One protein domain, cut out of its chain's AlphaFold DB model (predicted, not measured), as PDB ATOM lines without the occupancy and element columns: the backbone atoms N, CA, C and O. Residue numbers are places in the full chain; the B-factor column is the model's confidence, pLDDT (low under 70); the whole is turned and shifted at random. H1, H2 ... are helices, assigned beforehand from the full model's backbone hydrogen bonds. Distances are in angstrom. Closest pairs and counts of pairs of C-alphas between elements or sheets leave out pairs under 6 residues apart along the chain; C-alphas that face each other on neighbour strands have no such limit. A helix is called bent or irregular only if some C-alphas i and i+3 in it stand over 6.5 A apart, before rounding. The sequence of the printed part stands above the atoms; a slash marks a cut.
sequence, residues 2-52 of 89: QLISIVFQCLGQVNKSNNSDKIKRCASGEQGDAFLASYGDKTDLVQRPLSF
ATOM      1  N   GLN A   2     345.233 333.729 436.368       50.81
ATOM      2  CA  GLN A   2     345.495 333.045 435.086       50.81
ATOM      3  C   GLN A   2     345.741 331.520 435.190       50.81
ATOM      4  O   GLN A   2     345.297 330.775 434.322       50.81
ATOM      5  N   LEU A   3     346.344 331.033 436.287       51.62
ATOM      6  CA  LEU A   3     346.615 329.597 436.520       51.62
ATOM      7  C   LEU A   3     345.347 328.727 436.548       51.62
ATOM      8  O   LEU A   3     345.354 327.596 436.073       51.62
ATOM      9  N   ILE A   4     344.232 329.272 437.042       55.91
ATOM     10  CA  ILE A   4     342.950 328.559 437.102       55.91
ATOM     11  C   ILE A   4     342.403 328.269 435.693       55.91
ATOM     12  O   ILE A   4     341.796 327.223 435.484       55.91
ATOM     13  N   SER A   5     342.642 329.157 434.720       62.94
ATOM     14  CA  SER A   5     342.109 329.032 433.354       62.94
ATOM     15  C   SER A   5     342.696 327.832 432.600       62.94
ATOM     16  O   SER A   5     341.973 327.105 431.922       62.94
ATOM     17  N   ILE A   6     343.993 327.566 432.786       68.31
ATOM     18  CA  ILE A   6     344.687 326.453 432.119       68.31
ATOM     19  C   ILE A   6     344.224 325.108 432.689       68.31
ATOM     20  O   ILE A   6     343.947 324.179 431.933       68.31
ATOM     21  N   VAL A   7     344.052 325.017 434.015       74.81
ATOM     22  CA  VAL A   7     343.555 323.794 434.672       74.81
ATOM     23  C   VAL A   7     342.200 323.377 434.093       74.81
ATOM     24  O   VAL A   7     341.990 322.202 433.801       74.81
ATOM     25  N   PHE A   8     341.297 324.331 433.850       76.69
ATOM     26  CA  PHE A   8     340.007 324.049 433.217       76.69
ATOM     27  C   PHE A   8     340.130 323.509 431.792       76.69
ATOM     28  O   PHE A   8     339.426 322.562 431.439       76.69
ATOM     29  N   GLN A   9     341.014 324.094 430.984       84.00
ATOM     30  CA  GLN A   9     341.223 323.665 429.602       84.00
ATOM     31  C   GLN A   9     341.757 322.228 429.546       84.00
ATOM     32  O   GLN A   9     341.217 321.398 428.813       84.00
ATOM     33  N   CYS A  10     342.742 321.893 430.381       90.56
ATOM     34  CA  CYS A  10     343.306 320.544 430.436       90.56
ATOM     35  C   CYS A  10     342.319 319.513 431.006       90.56
ATOM     36  O   CYS A  10     342.269 318.385 430.520       90.56
ATOM     37  N   LEU A  11     341.482 319.882 431.984       92.88
ATOM     38  CA  LEU A  11     340.443 318.982 432.502       92.88
ATOM     39  C   LEU A  11     339.423 318.581 431.427       92.88
ATOM     40  O   LEU A  11     338.933 317.450 431.451       92.88
ATOM     41  N   GLY A  12     339.134 319.471 430.472       91.75
ATOM     42  CA  GLY A  12     338.309 319.155 429.306       91.75
ATOM     43  C   GLY A  12     338.934 318.089 428.411       91.75
ATOM     44  O   GLY A  12     338.250 317.147 428.020       91.75
ATOM     45  N   GLN A  13     340.242 318.177 428.166       93.38
ATOM     46  CA  GLN A  13     340.973 317.230 427.312       93.38
ATOM     47  C   GLN A  13     340.962 315.794 427.854       93.38
ATOM     48  O   GLN A  13     341.041 314.845 427.079       93.38
ATOM     49  N   VAL A  14     340.826 315.625 429.172       93.88
ATOM     50  CA  VAL A  14     340.774 314.307 429.828       93.88
ATOM     51  C   VAL A  14     339.360 313.893 430.255       93.88
ATOM     52  O   VAL A  14     339.207 312.940 431.018       93.88
ATOM     53  N   ASN A  15     338.313 314.587 429.790       93.69
ATOM     54  CA  ASN A  15     336.910 314.331 430.150       93.69
ATOM     55  C   ASN A  15     336.636 314.394 431.671       93.69
ATOM     56  O   ASN A  15     335.873 313.595 432.220       93.69
ATOM     57  N   LYS A  16     337.270 315.341 432.379       94.88
ATOM     58  CA  LYS A  16     337.136 315.542 433.837       94.88
ATOM     59  C   LYS A  16     336.734 316.968 434.229       94.88
ATOM     60  O   LYS A  16     336.918 317.345 435.386       94.88
ATOM     61  N   SER A  17     336.147 317.754 433.322       92.56
ATOM     62  CA  SER A  17     335.716 319.141 433.591       92.56
ATOM     63  C   SER A  17     334.834 319.283 434.838       92.56
ATOM     64  O   SER A  17     334.952 320.261 435.572       92.56
ATOM     65  N   ASN A  18     334.003 318.276 435.128       93.56
ATOM     66  CA  ASN A  18     333.126 318.239 436.303       93.56
ATOM     67  C   ASN A  18     333.868 318.156 437.654       93.56
ATOM     68  O   ASN A  18     333.242 318.308 438.701       93.56
ATOM     69  N   ASN A  19     335.183 317.920 437.659       93.62
ATOM     70  CA  ASN A  19     335.993 317.898 438.878       93.62
ATOM     71  C   ASN A  19     336.642 319.241 439.204       93.62
ATOM     72  O   ASN A  19     337.280 319.342 440.249       93.62
ATOM     73  N   SER A  20     336.495 320.267 438.360       90.94
ATOM     74  CA  SER A  20     337.243 321.510 438.557       90.94
ATOM     75  C   SER A  20     336.992 322.155 439.922       90.94
ATOM     76  O   SER A  20     337.942 322.471 440.635       90.94
ATOM     77  N   ASP A  21     335.733 322.269 440.349       92.00
ATOM     78  CA  ASP A  21     335.422 322.868 441.650       92.00
ATOM     79  C   ASP A  21     335.954 322.035 442.817       92.00
ATOM     80  O   ASP A  21     336.407 322.589 443.816       92.00
ATOM     81  N   LYS A  22     335.962 320.703 442.682       93.75
ATOM     82  CA  LYS A  22     336.541 319.804 443.688       93.75
ATOM     83  C   LYS A  22     338.053 319.999 443.786       93.75
ATOM     84  O   LYS A  22     338.574 320.125 444.888       93.75
ATOM     85  N   ILE A  23     338.739 320.082 442.646       93.12
ATOM     86  CA  ILE A  23     340.189 320.307 442.578       93.12
ATOM     87  C   ILE A  23     340.550 321.675 443.152       93.12
ATOM     88  O   ILE A  23     341.483 321.763 443.940       93.12
ATOM     89  N   LYS A  24     339.792 322.729 442.829       92.00
ATOM     90  CA  LYS A  24     340.005 324.065 443.404       92.00
ATOM     91  C   LYS A  24     339.873 324.065 444.919       92.00
ATOM     92  O   LYS A  24     340.748 324.590 445.592       92.00
ATOM     93  N   ARG A  25     338.799 323.464 445.445       95.25
ATOM     94  CA  ARG A  25     338.576 323.363 446.895       95.25
ATOM     95  C   ARG A  25     339.672 322.554 447.579       95.25
ATOM     96  O   ARG A  25     340.115 322.945 448.647       95.25
ATOM     97  N   CYS A  26     340.116 321.460 446.959       95.88
ATOM     98  CA  CYS A  26     341.237 320.673 447.461       95.88
ATOM     99  C   CYS A  26     342.521 321.508 447.491       95.88
ATOM    100  O   CYS A  26     343.185 321.553 448.515       95.88
ATOM    101  N   ALA A  27     342.854 322.185 446.389       94.81
ATOM    102  CA  ALA A  27     344.086 322.957 446.255       94.81
ATOM    103  C   ALA A  27     344.163 324.158 447.210       94.81
ATOM    104  O   ALA A  27     345.261 324.573 447.553       94.81
ATOM    105  N   SER A  28     343.021 324.722 447.619       95.56
ATOM    106  CA  SER A  28     342.949 325.864 448.540       95.56
ATOM    107  C   SER A  28     342.558 325.487 449.973       95.56
ATOM    108  O   SER A  28     342.156 326.370 450.729       95.56
ATOM    109  N   GLY A  29     342.535 324.199 450.315       97.06
ATOM    110  CA  GLY A  29     342.069 323.711 451.611       97.06
ATOM    111  C   GLY A  29     343.072 322.778 452.278       97.06
ATOM    112  O   GLY A  29     344.097 322.431 451.700       97.06
ATOM    113  N   GLU A  30     342.715 322.307 453.473       98.38
ATOM    114  CA  GLU A  30     343.575 321.482 454.335       98.38
ATOM    115  C   GLU A  30     344.145 320.243 453.627       98.38
ATOM    116  O   GLU A  30     345.299 319.877 453.825       98.38
ATOM    117  N   GLN A  31     343.364 319.613 452.743       98.19
ATOM    118  CA  GLN A  31     343.840 318.472 451.954       98.19
ATOM    119  C   GLN A  31     344.991 318.854 451.012       98.19
ATOM    120  O   GLN A  31     345.941 318.089 450.861       98.19
ATOM    121  N   GLY A  32     344.916 320.026 450.376       97.94
ATOM    122  CA  GLY A  32     345.979 320.558 449.526       97.94
ATOM    123  C   GLY A  32     347.232 320.884 450.330       97.94
ATOM    124  O   GLY A  32     348.324 320.495 449.918       97.94
ATOM    125  N   ASP A  33     347.067 321.503 451.498       98.56
ATOM    126  CA  ASP A  33     348.175 321.813 452.407       98.56
ATOM    127  C   ASP A  33     348.872 320.537 452.899       98.56
ATOM    128  O   ASP A  33     350.101 320.445 452.875       98.56
ATOM    129  N   ALA A  34     348.100 319.507 453.263       98.62
ATOM    130  CA  ALA A  34     348.630 318.209 453.670       98.62
ATOM    131  C   ALA A  34     349.418 317.525 452.540       98.62
ATOM    132  O   ALA A  34     350.487 316.956 452.782       98.62
ATOM    133  N   PHE A  35     348.935 317.604 451.293       98.50
ATOM    134  CA  PHE A  35     349.702 317.118 450.146       98.50
ATOM    135  C   PHE A  35     350.995 317.908 449.963       98.50
ATOM    136  O   PHE A  35     352.042 317.295 449.766       98.50
ATOM    137  N   LEU A  36     350.948 319.240 450.049       98.25
ATOM    138  CA  LEU A  36     352.130 320.080 449.878       98.25
ATOM    139  C   LEU A  36     353.197 319.776 450.937       98.25
ATOM    140  O   LEU A  36     354.360 319.609 450.581       98.25
ATOM    141  N   ALA A  37     352.800 319.622 452.202       98.31
ATOM    142  CA  ALA A  37     353.699 319.218 453.282       98.31
ATOM    143  C   ALA A  37     354.321 317.836 453.017       98.31
ATOM    144  O   ALA A  37     355.541 317.696 453.031       98.31
ATOM    145  N   SER A  38     353.503 316.837 452.664       98.31
ATOM    146  CA  SER A  38     353.989 315.480 452.376       98.31
ATOM    147  C   SER A  38     354.939 315.424 451.170       98.31
ATOM    148  O   SER A  38     355.908 314.663 451.174       98.31
ATOM    149  N   TYR A  39     354.694 316.221 450.125       97.19
ATOM    150  CA  TYR A  39     355.617 316.329 448.991       97.19
ATOM    151  C   TYR A  39     356.875 317.142 449.327       97.19
ATOM    152  O   TYR A  39     357.934 316.851 448.769       97.19
ATOM    153  N   GLY A  40     356.788 318.095 450.259       96.88
ATOM    154  CA  GLY A  40     357.945 318.748 450.872       96.88
ATOM    155  C   GLY A  40     358.855 317.729 451.553       96.88
ATOM    156  O   GLY A  40     360.009 317.593 451.154       96.88
ATOM    157  N   ASP A  41     358.304 316.908 452.454       97.31
ATOM    158  CA  ASP A  41     359.050 315.839 453.136       97.31
ATOM    159  C   ASP A  41     359.721 314.886 452.138       97.31
ATOM    160  O   ASP A  41     360.900 314.561 452.272       97.31
ATOM    161  N   LYS A  42     359.001 314.476 451.084       94.25
ATOM    162  CA  LYS A  42     359.571 313.638 450.017       94.25
ATOM    163  C   LYS A  42     360.715 314.321 449.277       94.25
ATOM    164  O   LYS A  42     361.681 313.646 448.951       94.25
ATOM    165  N   THR A  43     360.610 315.618 449.002       95.69
ATOM    166  CA  THR A  43     361.672 316.393 448.340       95.69
ATOM    167  C   THR A  43     362.911 316.469 449.226       95.69
ATOM    168  O   THR A  43     364.031 316.272 448.760       95.69
ATOM    169  N   ASP A  44     362.708 316.666 450.523       95.69
ATOM    170  CA  ASP A  44     363.785 316.765 451.498       95.69
ATOM    171  C   ASP A  44     364.522 315.441 451.735       95.69
ATOM    172  O   ASP A  44     365.721 315.455 452.014       95.69
ATOM    173  N   LEU A  45     363.840 314.302 451.563       93.38
ATOM    174  CA  LEU A  45     364.474 312.978 451.550       93.38
ATOM    175  C   LEU A  45     365.439 312.793 450.369       93.38
ATOM    176  O   LEU A  45     366.361 311.985 450.462       93.38
ATOM    177  N   VAL A  46     365.238 313.521 449.267       92.50
ATOM    178  CA  VAL A  46     366.154 313.516 448.116       92.50
ATOM    179  C   VAL A  46     367.389 314.338 448.448       92.50
ATOM    180  O   VAL A  46     368.516 313.853 448.350       92.50
ATOM    181  N   GLN A  47     367.164 315.600 448.814       91.81
ATOM    182  CA  GLN A  47     368.200 316.558 449.163       91.81
ATOM    183  C   GLN A  47     367.560 317.759 449.867       91.81
ATOM    184  O   GLN A  47     366.660 318.389 449.314       91.81
ATOM    185  N   ARG A  48     368.073 318.134 451.045       93.44
ATOM    186  CA  ARG A  48     367.674 319.356 451.759       93.44
ATOM    187  C   ARG A  48     368.888 320.280 451.973       93.44
ATOM    188  O   ARG A  48     369.807 319.879 452.688       93.44
ATOM    189  N   PRO A  49     368.896 321.515 451.433       93.75
ATOM    190  CA  PRO A  49     367.942 322.053 450.461       93.75
ATOM    191  C   PRO A  49     368.136 321.421 449.077       93.75
ATOM    192  O   PRO A  49     369.258 321.085 448.694       93.75
ATOM    193  N   LEU A  50     367.052 321.310 448.308       94.56
ATOM    194  CA  LEU A  50     367.130 320.884 446.916       94.56
ATOM    195  C   LEU A  50     367.936 321.912 446.110       94.56
ATOM    196  O   LEU A  50     367.632 323.105 446.139       94.56
ATOM    197  N   SER A  51     368.961 321.455 445.397       93.50
ATOM    198  CA  SER A  51     369.908 322.348 444.713       93.50
ATOM    199  C   SER A  51     369.457 322.815 443.324       93.50
ATOM    200  O   SER A  51     369.884 323.877 442.870       93.50
ATOM    201  N   PHE A  52     368.605 322.046 442.635       94.44
ATOM    202  CA  PHE A  52     368.200 322.318 441.253       94.44
ATOM    203  C   PHE A  52     366.895 321.606 440.877       94.44
ATOM    204  O   PHE A  52     366.642 320.498 441.340       94.44
TER     205      PHE A  52
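This is residues 2 to 52 of the 89 residues of an uncharacterized protein of Papilio machaon (UniProt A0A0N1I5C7). The longest helix, H3, reaches out as an arm from a small helical hairpin of H1 and H2; H2 and H3 meet near their ends in an open corner, and residues 41 to 47 stick out. The 51 printed residues include three named helices, H1, H2, H3 in order, and no named strand: all helix. The whole is only just loose, close to extended, with a radius of gyration of the C-alphas of 14.3 A and spans of 37 by 24 by 20 A.

H3, residues 30 to 46, is 24.7 A long and ends at C-alpha 46 (366.154, 313.516, 448.116). H2, residues 17 to 27, 15.7 A, is irregular: C-alphas 18 and 21 are 7.4 A apart. H1, residues 3 to 13, 16.4 A, begins at C-alpha 3 (346.615, 329.597, 436.520).

H3 and H2 are close but not clearly touching, closest C-alphas Gly 32 and Cys 26, 5.2 A, and only just about perpendicular, 72 degrees. H2 and H1, a hairpin, touch, closest C-alphas Ser 17 and Leu 11, 4.9 A, opposite ways at a tilt of 37 degrees, only just steep. H1 and H3 are apart. O i to N i+4 pairs within hydrogen-bond range: H1 6 of 7, H2 5 of 7, H3 12 of 13.

The farthest C-alphas, Asn 18 and Ser 51, are 38.0 A apart. The printed part has no cut, both links are tight, and residues 2 to 6 have pLDDT under 70.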